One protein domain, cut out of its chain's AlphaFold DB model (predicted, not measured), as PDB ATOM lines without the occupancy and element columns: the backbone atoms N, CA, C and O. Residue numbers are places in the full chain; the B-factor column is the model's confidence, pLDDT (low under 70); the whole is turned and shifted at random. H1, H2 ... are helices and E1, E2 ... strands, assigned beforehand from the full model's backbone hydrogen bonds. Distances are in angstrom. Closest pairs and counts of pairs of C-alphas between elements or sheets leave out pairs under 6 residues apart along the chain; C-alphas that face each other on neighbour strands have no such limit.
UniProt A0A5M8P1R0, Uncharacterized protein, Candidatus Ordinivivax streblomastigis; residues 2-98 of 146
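What this domain is: This is residues 2 to 98 of the 146 residues of an uncharacterized protein of Candidatus Ordinivivax streblomastigis (UniProt A0A5M8P1R0). Two parallel strands, E1 and E2, lie side by side as a narrow ribbon, with H3 near one end of it and the short helix H2 farther out from the middle of the domain. The long helix H1 is an arm: its last residues, 38 to 42, reach H3, while its residues 21 to 26 stick out together with 19 and 20 and add to the length. The printed part has 97 residues, with three named helices and two named strands in the order E1 H1 H2 H3 E2, and the class is mixed, helices and strands. It is compact, with a radius of gyration of the C-alphas of 14.1 A, and spans 41 by 29 by 25 A.

Where its parts are: Find C-alpha 9 at (151.064, 128.691, 131.182); from there E1, residues 9 to 15, runs 19.4 A. Next look for C-alpha 21 at (121.789, 118.438, 147.305), where H1, residues 21 to 42, begins; it is 31.2 A long. H2 is residues 58 to 63, and H3, residues 73 to 83, is 15.2 A long. E2, residues 87 to 93, covers 19.3 A and ends at C-alpha 93, at (134.814, 122.014, 130.530).

How they stand to each other: Start at the sheet, where E1 and E2 are parallel neighbours at 32 degrees; C-alphas 12 and 90 face each other at 4.7 A. Look there for N 89 and O 10, 2.8 A apart, and N 12 and O 89, 2.9 A apart, both within hydrogen-bond range. E1, the helices H1, H2 and H3, and E2 form a strand-helix-strand unit, two parallel neighbour strands with helices between them along the chain. Residues 11 to 12 of E1 also pair with residues 54 to 55, antiparallel. H3 and E1 are near each other, with 5 pairs of C-alphas within 10 A. H1 touches H3 with its residues 38 to 42 alone; the closest C-alphas, those of Tyr 42 and Ser 82, are 5.7 A apart. These two helices run the same way at a shallow tilt of 28 degrees. H2 is apart from H1, and only just apart from H3, at 8.4 A. In H1, H2 and H3 every O i to N i+4 pair is within hydrogen-bond range.

The domain as a whole: The two C-alphas farthest apart are those of Ser 6 and Ala 22, at 42.9 A. Residues 19 to 26, of which 21 to 26 belong to H1, stand free; without them the body spans 35 by 29 by 25 A. The printed part has no cut. The link from H1 to H2, 15 residues, is long. The mean pLDDT of the printed part is 70.3, and 42 residues are under 70, among them residues 2 to 11, 13 to 31 and 93 to 98.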
ATOM      1  N   HIS A   2     144.856 126.048 120.511       37.47
ATOM      2  CA  HIS A   2     145.670 127.285 120.475       37.47
ATOM      3  C   HIS A   2     145.976 127.808 121.900       37.47
ATOM      4  O   HIS A   2     145.983 129.008 122.141       37.47
ATOM      5  N   ALA A   3     146.173 126.921 122.884       51.62
ATOM      6  CA  ALA A   3     146.289 127.329 124.294       51.62
ATOM      7  C   ALA A   3     147.728 127.631 124.768       51.62
ATOM      8  O   ALA A   3     147.909 128.253 125.812       51.62
ATOM      9  N   PHE A   4     148.750 127.234 124.003       51.75
ATOM     10  CA  PHE A   4     150.162 127.430 124.346       51.75
ATOM     11  C   PHE A   4     150.776 128.530 123.478       51.75
ATOM     12  O   PHE A   4     151.473 128.261 122.506       51.75
ATOM     13  N   SER A   5     150.490 129.789 123.804       40.31
ATOM     14  CA  SER A   5     151.211 130.922 123.222       40.31
ATOM     15  C   SER A   5     152.032 131.604 124.313       40.31
ATOM     16  O   SER A   5     151.487 132.253 125.204       40.31
ATOM     17  N   SER A   6     153.352 131.439 124.206       45.41
ATOM     18  CA  SER A   6     154.395 132.401 124.603       45.41
ATOM     19  C   SER A   6     154.577 132.790 126.080       45.41
ATOM     20  O   SER A   6     155.326 133.717 126.375       45.41
ATOM     21  N   SER A   7     153.989 132.090 127.045       49.84
ATOM     22  CA  SER A   7     154.323 132.258 128.472       49.84
ATOM     23  C   SER A   7     154.121 130.922 129.173       49.84
ATOM     24  O   SER A   7     153.178 130.223 128.812       49.84
ATOM     25  N   LEU A   8     154.980 130.543 130.127       54.31
ATOM     26  CA  LEU A   8     154.833 129.332 130.952       54.31
ATOM     27  C   LEU A   8     153.427 129.304 131.575       54.31
ATOM     28  O   LEU A   8     153.165 129.955 132.583       54.31
ATOM     29  N   THR A   9     152.498 128.629 130.900       58.75
ATOM     30  CA  THR A   9     151.064 128.691 131.182       58.75
ATOM     31  C   THR A   9     150.644 127.323 131.671       58.75
ATOM     32  O   THR A   9     150.764 126.332 130.955       58.75
ATOM     33  N   VAL A  10     150.152 127.278 132.900       65.06
ATOM     34  CA  VAL A  10     149.524 126.088 133.466       65.06
ATOM     35  C   VAL A  10     148.024 126.190 133.228       65.06
ATOM     36  O   VAL A  10     147.446 127.249 133.467       65.06
ATOM     37  N   LEU A  11     147.409 125.119 132.725       63.34
ATOM     38  CA  LEU A  11     145.991 125.087 132.367       63.34
ATOM     39  C   LEU A  11     145.220 124.190 133.332       63.34
ATOM     40  O   LEU A  11     145.475 122.986 133.401       63.34
ATOM     41  N   TYR A  12     144.293 124.779 134.082       72.38
ATOM     42  CA  TYR A  12     143.396 124.061 134.992       72.38
ATOM     43  C   TYR A  12     142.008 123.938 134.366       72.38
ATOM     44  O   TYR A  12     141.579 124.807 133.601       72.38
ATOM     45  N   TRP A  13     141.315 122.845 134.675       66.00
ATOM     46  CA  TRP A  13     140.046 122.499 134.047       66.00
ATOM     47  C   TRP A  13     138.913 122.509 135.072       66.00
ATOM     48  O   TRP A  13     138.935 121.735 136.024       66.00
ATOM     49  N   VAL A  14     137.903 123.350 134.851       53.94
ATOM     50  CA  VAL A  14     136.781 123.530 135.789       53.94
ATOM     51  C   VAL A  14     135.548 122.790 135.282       53.94
ATOM     52  O   VAL A  14     135.134 123.009 134.144       53.94
ATOM     53  N   SER A  15     134.943 121.945 136.126       56.66
ATOM     54  CA  SER A  15     133.734 121.179 135.794       56.66
ATOM     55  C   SER A  15     132.501 121.600 136.596       56.66
ATOM     56  O   SER A  15     132.565 121.748 137.819       56.66
ATOM     57  N   TYR A  16     131.353 121.683 135.917       50.94
ATOM     58  CA  TYR A  16     130.048 121.989 136.508       50.94
ATOM     59  C   TYR A  16     129.029 120.896 136.175       50.94
ATOM     60  O   TYR A  16     128.310 121.040 135.197       50.94
ATOM     61  N   LEU A  17     128.952 119.805 136.945       43.50
ATOM     62  CA  LEU A  17     127.762 118.937 136.974       43.50
ATOM     63  C   LEU A  17     127.865 117.914 138.126       43.50
ATOM     64  O   LEU A  17     128.640 116.965 138.056       43.50
ATOM     65  N   PHE A  18     127.082 118.092 139.192       45.34
ATOM     66  CA  PHE A  18     126.839 117.051 140.201       45.34
ATOM     67  C   PHE A  18     125.451 117.266 140.808       45.34
ATOM     68  O   PHE A  18     125.140 118.385 141.206       45.34
ATOM     69  N   ASN A  19     124.609 116.228 140.853       45.44
ATOM     70  CA  ASN A  19     123.209 116.335 141.274       45.44
ATOM     71  C   ASN A  19     122.947 115.466 142.523       45.44
ATOM     72  O   ASN A  19     122.507 114.326 142.419       45.44
ATOM     73  N   ALA A  20     123.278 116.002 143.705       49.84
ATOM     74  CA  ALA A  20     122.888 115.487 145.023       49.84
ATOM     75  C   ALA A  20     123.004 116.607 146.082       49.84
ATOM     76  O   ALA A  20     124.106 116.963 146.490       49.84
ATOM     77  N   ILE A  21     121.878 117.175 146.530       50.25
ATOM     78  CA  ILE A  21     121.789 118.438 147.305       50.25
ATOM     79  C   ILE A  21     122.718 118.492 148.539       50.25
ATOM     80  O   ILE A  21     123.389 119.499 148.749       50.25
ATOM     81  N   ALA A  22     122.825 117.415 149.324       44.97
ATOM     82  CA  ALA A  22     123.665 117.396 150.529       44.97
ATOM     83  C   ALA A  22     125.178 117.331 150.226       44.97
ATOM     84  O   ALA A  22     125.965 118.053 150.837       44.97
ATOM     85  N   CYS A  23     125.592 116.525 149.238       51.66
ATOM     86  CA  CYS A  23     126.981 116.504 148.765       51.66
ATOM     87  C   CYS A  23     127.361 117.818 148.078       51.66
ATOM     88  O   CYS A  23     128.486 118.276 148.241       51.66
ATOM     89  N   ILE A  24     126.428 118.448 147.355       55.31
ATOM     90  CA  ILE A  24     126.635 119.753 146.718       55.31
ATOM     91  C   ILE A  24     127.010 120.793 147.777       55.31
ATOM     92  O   ILE A  24     128.044 121.433 147.638       55.31
ATOM     93  N   LEU A  25     126.236 120.932 148.857       54.91
ATOM     94  CA  LEU A  25     126.501 121.954 149.878       54.91
ATOM     95  C   LEU A  25     127.854 121.762 150.580       54.91
ATOM     96  O   LEU A  25     128.575 122.738 150.801       54.91
ATOM     97  N   PHE A  26     128.232 120.515 150.872       57.69
ATOM     98  CA  PHE A  26     129.530 120.202 151.471       57.69
ATOM     99  C   PHE A  26     130.691 120.495 150.506       57.69
ATOM    100  O   PHE A  26     131.622 121.223 150.848       57.69
ATOM    101  N   VAL A  27     130.602 120.001 149.269       61.69
ATOM    102  CA  VAL A  27     131.632 120.196 148.237       61.69
ATOM    103  C   VAL A  27     131.786 121.676 147.884       61.69
ATOM    104  O   VAL A  27     132.909 122.147 147.738       61.69
ATOM    105  N   PHE A  28     130.693 122.437 147.797       62.75
ATOM    106  CA  PHE A  28     130.754 123.883 147.570       62.75
ATOM    107  C   PHE A  28     131.454 124.611 148.721       62.75
ATOM    108  O   PHE A  28     132.325 125.439 148.466       62.75
ATOM    109  N   SER A  29     131.126 124.280 149.972       64.56
ATOM    110  CA  SER A  29     131.728 124.923 151.150       64.56
ATOM    111  C   SER A  29     133.246 124.723 151.204       64.56
ATOM    112  O   SER A  29     133.994 125.689 151.358       64.56
ATOM    113  N   VAL A  30     133.713 123.488 150.993       66.38
ATOM    114  CA  VAL A  30     135.149 123.163 150.981       66.38
ATOM    115  C   VAL A  30     135.852 123.800 149.778       66.38
ATOM    116  O   VAL A  30     136.906 124.414 149.941       66.38
ATOM    117  N   ARG A  31     135.253 123.759 148.579       68.31
ATOM    118  CA  ARG A  31     135.813 124.403 147.374       68.31
ATOM    119  C   ARG A  31     135.987 125.906 147.545       68.31
ATOM    120  O   ARG A  31     137.024 126.448 147.174       68.31
ATOM    121  N   HIS A  32     134.998 126.585 148.126       70.69
ATOM    122  CA  HIS A  32     135.080 128.022 148.374       70.69
ATOM    123  C   HIS A  32     136.215 128.381 149.333       70.69
ATOM    124  O   HIS A  32     136.922 129.360 149.086       70.69
ATOM    125  N   LEU A  33     136.419 127.581 150.381       70.00
ATOM    126  CA  LEU A  33     137.520 127.775 151.315       70.00
ATOM    127  C   LEU A  33     138.879 127.610 150.619       70.00
ATOM    128  O   LEU A  33     139.695 128.528 150.676       70.00
ATOM    129  N   PHE A  34     139.083 126.503 149.895       69.56
ATOM    130  CA  PHE A  34     140.323 126.229 149.153       69.56
ATOM    131  C   PHE A  34     140.630 127.283 148.088       69.56
ATOM    132  O   PHE A  34     141.783 127.664 147.888       69.56
ATOM    133  N   LYS A  35     139.595 127.793 147.417       74.75
ATOM    134  CA  LYS A  35     139.719 128.888 146.452       74.75
ATOM    135  C   LYS A  35     140.275 130.148 147.114       74.75
ATOM    136  O   LYS A  35     141.203 130.766 146.598       74.75
ATOM    137  N   ILE A  36     139.675 130.558 148.232       76.38
ATOM    138  CA  ILE A  36     140.050 131.794 148.928       76.38
ATOM    139  C   ILE A  36     141.473 131.677 149.464       76.38
ATOM    140  O   ILE A  36     142.279 132.576 149.226       76.38
ATOM    141  N   THR A  37     141.803 130.566 150.124       70.31
ATOM    142  CA  THR A  37     143.146 130.346 150.668       70.31
ATOM    143  C   THR A  37     144.178 130.327 149.551       70.31
ATOM    144  O   THR A  37     145.107 131.124 149.582       70.31
ATOM    145  N   SER A  38     143.980 129.544 148.495       72.25
ATOM    146  CA  SER A  38     144.946 129.451 147.393       72.25
ATOM    147  C   SER A  38     145.178 130.791 146.689       72.25
ATOM    148  O   SER A  38     146.315 131.134 146.369       72.25
ATOM    149  N   ASN A  39     144.129 131.593 146.502       80.25
ATOM    150  CA  ASN A  39     144.258 132.907 145.873       80.25
ATOM    151  C   ASN A  39     144.992 133.916 146.766       80.25
ATOM    152  O   ASN A  39     145.798 134.694 146.258       80.25
ATOM    153  N   ILE A  40     144.758 133.886 148.082       77.75
ATOM    154  CA  ILE A  40     145.455 134.758 149.037       77.75
ATOM    155  C   ILE A  40     146.919 134.333 149.186       77.75
ATOM    156  O   ILE A  40     147.812 135.172 149.101       77.75
ATOM    157  N   LEU A  41     147.172 133.036 149.375       72.50
ATOM    158  CA  LEU A  41     148.505 132.508 149.661       72.50
ATOM    159  C   LEU A  41     149.445 132.593 148.462       72.50
ATOM    160  O   LEU A  41     150.639 132.848 148.616       72.50
ATOM    161  N   TYR A  42     148.905 132.382 147.264       75.69
ATOM    162  CA  TYR A  42     149.705 132.240 146.054       75.69
ATOM    163  C   TYR A  42     149.477 133.356 145.034       75.69
ATOM    164  O   TYR A  42     150.052 133.312 143.948       75.69
ATOM    165  N   SER A  43     148.674 134.372 145.375       79.69
ATOM    166  CA  SER A  43     148.353 135.510 144.501       79.69
ATOM    167  C   SER A  43     147.884 135.067 143.103       79.69
ATOM    168  O   SER A  43     148.312 135.577 142.057       79.69
ATOM    169  N   GLN A  44     147.014 134.056 143.094       79.81
ATOM    170  CA  GLN A  44     146.344 133.540 141.900       79.81
ATOM    171  C   GLN A  44     144.875 133.984 141.872       79.81
ATOM    172  O   GLN A  44     144.330 134.471 142.862       79.81
ATOM    173  N   HIS A  45     144.236 133.824 140.713       80.25
ATOM    174  CA  HIS A  45     142.809 134.085 140.514       80.25
ATOM    175  C   HIS A  45     142.102 132.814 140.037       80.25
ATOM    176  O   HIS A  45     141.500 132.797 138.969       80.25
ATOM    177  N   LEU A  46     142.216 131.739 140.818       76.25
ATOM    178  CA  LEU A  46     141.559 130.465 140.543       76.25
ATOM    179  C   LEU A  46     140.087 130.525 140.960       76.25
ATOM    180  O   LEU A  46     139.742 131.083 142.010       76.25
ATOM    181  N   THR A  47     139.222 129.943 140.140       70.06
ATOM    182  CA  THR A  47     137.810 129.704 140.436       70.06
ATOM    183  C   THR A  47     137.591 128.328 141.052       70.06
ATOM    184  O   THR A  47     136.689 128.198 141.882       70.06
ATOM    185  N   ASP A  48     138.445 127.349 140.737       68.00
ATOM    186  CA  ASP A  48     138.388 125.992 141.282       68.00
ATOM    187  C   ASP A  48     139.793 125.369 141.387       68.00
ATOM    188  O   ASP A  48     140.370 124.885 140.413       68.00
ATOM    189  N   GLU A  49     140.369 125.385 142.590       67.06
ATOM    190  CA  GLU A  49     141.689 124.791 142.841       67.06
ATOM    191  C   GLU A  49     141.692 123.244 142.857       67.06
ATOM    192  O   GLU A  49     142.579 122.672 142.201       67.06
ATOM    193  N   PRO A  50     140.724 122.548 143.505       63.28
ATOM    194  CA  PRO A  50     140.746 121.090 143.645       63.28
ATOM    195  C   PRO A  50     140.211 120.384 142.390       63.28
ATOM    196  O   PRO A  50     139.300 119.557 142.436       63.28
ATOM    197  N   THR A  51     140.780 120.719 141.238       64.06
ATOM    198  CA  THR A  51     140.448 120.109 139.952       64.06
ATOM    199  C   THR A  51     141.351 118.904 139.698       64.06
ATOM    200  O   THR A  51     142.575 118.978 139.811       64.06
ATOM    201  N   CYS A  52     140.750 117.768 139.331       66.56
ATOM    202  CA  CYS A  52     141.487 116.529 139.032       66.56
ATOM    203  C   CYS A  52     142.153 116.534 137.647       66.56
ATOM    204  O   CYS A  52     142.836 115.580 137.282       66.56
ATOM    205  N   TYR A  53     141.941 117.590 136.864       70.88
ATOM    206  CA  TYR A  53     142.508 117.750 135.536       70.88
ATOM    207  C   TYR A  53     143.355 119.018 135.525       70.88
ATOM    208  O   TYR A  53     142.842 120.129 135.661       70.88
ATOM    209  N   LYS A  54     144.667 118.843 135.352       81.69
ATOM    210  CA  LYS A  54     145.663 119.916 135.268       81.69
ATOM    211  C   LYS A  54     146.630 119.589 134.129       81.69
ATOM    212  O   LYS A  54     147.090 118.456 134.011       81.69
ATOM    213  N   MET A  55     146.910 120.559 133.266       82.69
ATOM    214  CA  MET A  55     147.839 120.425 132.144       82.69
ATOM    215  C   MET A  55     149.012 121.388 132.334       82.69
ATOM    216  O   MET A  55     148.826 122.579 132.585       82.69
ATOM    217  N   PHE A  56     150.224 120.856 132.197       84.38
ATOM    218  CA  PHE A  56     151.475 121.571 132.432       84.38
ATOM    219  C   PHE A  56     152.377 121.473 131.208       84.38
ATOM    220  O   PHE A  56     152.326 120.488 130.467       84.38
ATOM    221  N   ASP A  57     153.249 122.464 131.038       84.38
ATOM    222  CA  ASP A  57     154.405 122.291 130.170       84.38
ATOM    223  C   ASP A  57     155.313 121.187 130.737       84.38
ATOM    224  O   ASP A  57     155.613 121.171 131.934       84.38
ATOM    225  N   ALA A  58     155.757 120.258 129.890       85.50
ATOM    226  CA  ALA A  58     156.563 119.127 130.341       85.50
ATOM    227  C   ALA A  58     157.925 119.560 130.906       85.50
ATOM    228  O   ALA A  58     158.448 118.901 131.804       85.50
ATOM    229  N   THR A  59     158.507 120.651 130.402       84.56
ATOM    230  CA  THR A  59     159.774 121.189 130.916       84.56
ATOM    231  C   THR A  59     159.575 121.868 132.269       84.56
ATOM    232  O   THR A  59     160.381 121.652 133.172       84.56
ATOM    233  N   LEU A  60     158.459 122.586 132.448       85.25
ATOM    234  CA  LEU A  60     158.075 123.184 133.731       85.25
ATOM    235  C   LEU A  60     157.801 122.118 134.793       85.25
ATOM    236  O   LEU A  60     158.272 122.233 135.916       85.25
ATOM    237  N   LEU A  61     157.050 121.066 134.459       86.19
ATOM    238  CA  LEU A  61     156.724 120.029 135.436       86.19
ATOM    239  C   LEU A  61     157.981 119.276 135.895       86.19
ATOM    240  O   LEU A  61     158.126 118.986 137.076       86.19
ATOM    241  N   LYS A  62     158.911 119.000 134.972       86.44
ATOM    242  CA  LYS A  62     160.176 118.315 135.279       86.44
ATOM    243  C   LYS A  62     161.153 119.163 136.094       86.44
ATOM    244  O   LYS A  62     162.025 118.590 136.740       86.44
ATOM    245  N   SER A  63     161.048 120.491 136.053       86.88
ATOM    246  CA  SER A  63     161.916 121.372 136.843       86.88
ATOM    247  C   SER A  63     161.453 121.530 138.293       86.88
ATOM    248  O   SER A  63     162.220 122.008 139.128       86.88
ATOM    249  N   ILE A  64     160.225 121.112 138.613       86.88
ATOM    250  CA  ILE A  64     159.658 121.200 139.956       86.88
ATOM    251  C   ILE A  64     159.938 119.888 140.708       86.88
ATOM    252  O   ILE A  64     159.410 118.844 140.325       86.88
ATOM    253  N   PRO A  65     160.724 119.906 141.801       85.38
ATOM    254  CA  PRO A  65     160.955 118.711 142.603       85.38
ATOM    255  C   PRO A  65     159.705 118.409 143.433       85.38
ATOM    256  O   PRO A  65     159.455 119.091 144.424       85.38
ATOM    257  N   LEU A  66     158.903 117.430 143.021       85.56
ATOM    258  CA  LEU A  66     157.686 117.006 143.722       85.56
ATOM    259  C   LEU A  66     158.002 115.966 144.803       85.56
ATOM    260  O   LEU A  66     158.858 115.109 144.591       85.56
ATOM    261  N   GLN A  67     157.328 116.052 145.953       82.44
ATOM    262  CA  GLN A  67     157.521 115.132 147.085       82.44
ATOM    263  C   GLN A  67     156.275 114.301 147.419       82.44
ATOM    264  O   GLN A  67     156.417 113.181 147.905       82.44
ATOM    265  N   CYS A  68     155.073 114.808 147.143       78.94
ATOM    266  CA  CYS A  68     153.819 114.078 147.332       78.94
ATOM    267  C   CYS A  68     153.661 112.852 146.410       78.94
ATOM    268  O   CYS A  68     154.190 112.795 145.297       78.94
ATOM    269  N   ALA A  69     152.843 111.890 146.854       75.56
ATOM    270  CA  ALA A  69     152.506 110.670 146.106       75.56
ATOM    271  C   ALA A  69     150.986 110.428 145.951       75.56
ATOM    272  O   ALA A  69     150.572 109.352 145.522       75.56
ATOM    273  N   GLY A  70     150.144 111.408 146.305       76.12
ATOM    274  CA  GLY A  70     148.683 111.257 146.350       76.12
ATOM    275  C   GLY A  70     147.916 112.554 146.075       76.12
ATOM    276  O   GLY A  70     148.321 113.364 145.246       76.12
ATOM    277  N   PHE A  71     146.795 112.761 146.775       66.81
ATOM    278  CA  PHE A  71     145.919 113.935 146.597       66.81
ATOM    279  C   PHE A  71     146.578 115.274 146.965       66.81
ATOM    280  O   PHE A  71     146.172 116.321 146.463       66.81
ATOM    281  N   GLU A  72     147.641 115.226 147.766       72.00
ATOM    282  CA  GLU A  72     148.520 116.352 148.109       72.00
ATOM    283  C   GLU A  72     149.227 116.956 146.881       72.00
ATOM    284  O   GLU A  72     149.729 118.079 146.933       72.00
ATOM    285  N   PHE A  73     149.218 116.255 145.738       81.00
ATOM    286  CA  PHE A  73     149.760 116.767 144.483       81.00
ATOM    287  C   PHE A  73     149.117 118.074 144.046       81.00
ATOM    288  O   PHE A  73     149.826 118.993 143.637       81.00
ATOM    289  N   CYS A  74     147.790 118.178 144.139       75.81
ATOM    290  CA  CYS A  74     147.058 119.362 143.703       75.81
ATOM    291  C   CYS A  74     147.509 120.640 144.429       75.81
ATOM    292  O   CYS A  74     147.887 121.579 143.719       75.81
ATOM    293  N   PRO A  75     147.538 120.688 145.776       75.38
ATOM    294  CA  PRO A  75     148.021 121.865 146.488       75.38
ATOM    295  C   PRO A  75     149.533 122.083 146.318       75.38
ATOM    296  O   PRO A  75     149.955 123.223 146.115       75.38
ATOM    297  N   GLU A  76     150.359 121.027 146.310       81.56
ATOM    298  CA  GLU A  76     151.820 121.167 146.193       81.56
ATOM    299  C   GLU A  76     152.238 121.778 144.846       81.56
ATOM    300  O   GLU A  76     153.035 122.724 144.806       81.56
ATOM    301  N   ILE A  77     151.689 121.275 143.733       84.88
ATOM    302  CA  ILE A  77     152.026 121.795 142.404       84.88
ATOM    303  C   ILE A  77     151.508 123.225 142.227       84.88
ATOM    304  O   ILE A  77     152.246 124.070 141.718       84.88
ATOM    305  N   THR A  78     150.295 123.537 142.707       82.69
ATOM    306  CA  THR A  78     149.729 124.896 142.662       82.69
ATOM    307  C   THR A  78     150.622 125.877 143.426       82.69
ATOM    308  O   THR A  78     150.942 126.954 142.908       82.69
ATOM    309  N   ALA A  79     151.095 125.493 144.614       82.25
ATOM    310  CA  ALA A  79     151.995 126.299 145.429       82.25
ATOM    311  C   ALA A  79     153.343 126.543 144.733       82.25
ATOM    312  O   ALA A  79     153.809 127.684 144.645       82.25
ATOM    313  N   LYS A  80     153.977 125.485 144.213       85.81
ATOM    314  CA  LYS A  80     155.307 125.560 143.586       85.81
ATOM    315  C   LYS A  80     155.285 126.331 142.268       85.81
ATOM    316  O   LYS A  80     156.123 127.206 142.071       85.81
ATOM    317  N   VAL A  81     154.293 126.089 141.411       86.19
ATOM    318  CA  VAL A  81     154.088 126.842 140.160       86.19
ATOM    319  C   VAL A  81     153.876 128.328 140.446       86.19
ATOM    320  O   VAL A  81     154.456 129.180 139.774       86.19
ATOM    321  N   SER A  82     153.093 128.655 141.474       82.88
ATOM    322  CA  SER A  82     152.840 130.050 141.835       82.88
ATOM    323  C   SER A  82     154.069 130.745 142.417       82.88
ATOM    324  O   SER A  82     154.327 131.901 142.087       82.88
ATOM    325  N   LYS A  83     154.882 130.040 143.217       82.44
ATOM    326  CA  LYS A  83     156.176 130.549 143.710       82.44
ATOM    327  C   LYS A  83     157.173 130.828 142.580       82.44
ATOM    328  O   LYS A  83     157.984 131.736 142.713       82.44
ATOM    329  N   LEU A  84     157.084 130.100 141.465       83.62
ATOM    330  CA  LEU A  84     157.863 130.363 140.246       83.62
ATOM    331  C   LEU A  84     157.335 131.562 139.430       83.62
ATOM    332  O   LEU A  84     157.865 131.853 138.361       83.62
ATOM    333  N   GLY A  85     156.286 132.249 139.896       82.25
ATOM    334  CA  GLY A  85     155.691 133.399 139.210       82.25
ATOM    335  C   GLY A  85     154.851 133.034 137.984       82.25
ATOM    336  O   GLY A  85     154.429 133.921 137.241       82.25
ATOM    337  N   CYS A  86     154.582 131.745 137.759       82.94
ATOM    338  CA  CYS A  86     153.745 131.303 136.650       82.94
ATOM    339  C   CYS A  86     152.277 131.668 136.915       82.94
ATOM    340  O   CYS A  86     151.759 131.500 138.024       82.94
ATOM    341  N   LYS A  87     151.587 132.152 135.880       80.94
ATOM    342  CA  LYS A  87     150.150 132.438 135.947       80.94
ATOM    343  C   LYS A  87     149.356 131.241 135.444       80.94
ATOM    344  O   LYS A  87     149.590 130.740 134.344       80.94
ATOM    345  N   ILE A  88     148.418 130.798 136.273       84.62
ATOM    346  CA  ILE A  88     147.534 129.677 135.965       84.62
ATOM    347  C   ILE A  88     146.328 130.221 135.194       84.62
ATOM    348  O   ILE A  88     145.746 131.233 135.581       84.62
ATOM    349  N   LYS A  89     145.974 129.570 134.085       83.44
ATOM    350  CA  LYS A  89     144.792 129.886 133.278       83.44
ATOM    351  C   LYS A  89     143.769 128.769 133.414       83.44
ATOM    352  O   LYS A  89     144.106 127.597 133.291       83.44
ATOM    353  N   GLU A  90     142.514 129.134 133.624       78.62
ATOM    354  CA  GLU A  90     141.417 128.172 133.704       78.62
ATOM    355  C   GLU A  90     140.691 128.069 132.363       78.62
ATOM    356  O   GLU A  90     140.420 129.076 131.703       78.62
ATOM    357  N   VAL A  91     140.380 126.837 131.958       79.56
ATOM    358  CA  VAL A  91     139.581 126.531 130.768       79.56
ATOM    359  C   VAL A  91     138.319 125.787 131.217       79.56
ATOM    360  O   VAL A  91     138.428 124.743 131.868       79.56
ATOM    361  N   PRO A  92     137.115 126.297 130.901       73.19
ATOM    362  CA  PRO A  92     135.873 125.639 131.291       73.19
ATOM    363  C   PRO A  92     135.659 124.349 130.489       73.19
ATOM    364  O   PRO A  92     135.827 124.343 129.268       73.19
ATOM    365  N   ILE A  93     135.241 123.270 131.163       69.56
ATOM    366  CA  ILE A  93     134.814 122.014 130.530       69.56
ATOM    367  C   ILE A  93     133.530 121.456 131.130       69.56
ATOM    368  O   ILE A  93     133.201 121.644 132.300       69.56
ATOM    369  N   HIS A  94     132.825 120.682 130.311       66.44
ATOM    370  CA  HIS A  94     131.708 119.866 130.761       66.44
ATOM    371  C   HIS A  94     132.221 118.469 131.111       66.44
ATOM    372  O   HIS A  94     132.708 117.743 130.247       66.44
ATOM    373  N   TYR A  95     132.133 118.109 132.391       67.62
ATOM    374  CA  TYR A  95     132.424 116.759 132.864       67.62
ATOM    375  C   TYR A  95     131.121 115.978 132.993       67.62
ATOM    376  O   TYR A  95     130.172 116.448 133.622       67.62
ATOM    377  N   TYR A  96     131.100 114.777 132.426       65.88
ATOM    378  CA  TYR A  96     129.998 113.837 132.574       65.88
ATOM    379  C   TYR A  96     130.457 112.724 133.519       65.88
ATOM    380  O   TYR A  96     131.357 111.962 133.151       65.88
ATOM    381  N   PRO A  97     129.911 112.640 134.746       62.94
ATOM    382  CA  PRO A  97     130.253 111.551 135.648       62.94
ATOM    383  C   PRO A  97     129.828 110.209 135.043       62.94
ATOM    384  O   PRO A  97     128.851 110.130 134.297       62.94
ATOM    385  N   ARG A  98     130.569 109.147 135.380       60.94
ATOM    386  CA  ARG A  98     130.200 107.777 135.005       60.94
ATOM    387  C   ARG A  98     128.883 107.375 135.671       60.94
ATOM    388  O   ARG A  98     128.520 107.906 136.719       60.94
TER     389      ARG A  98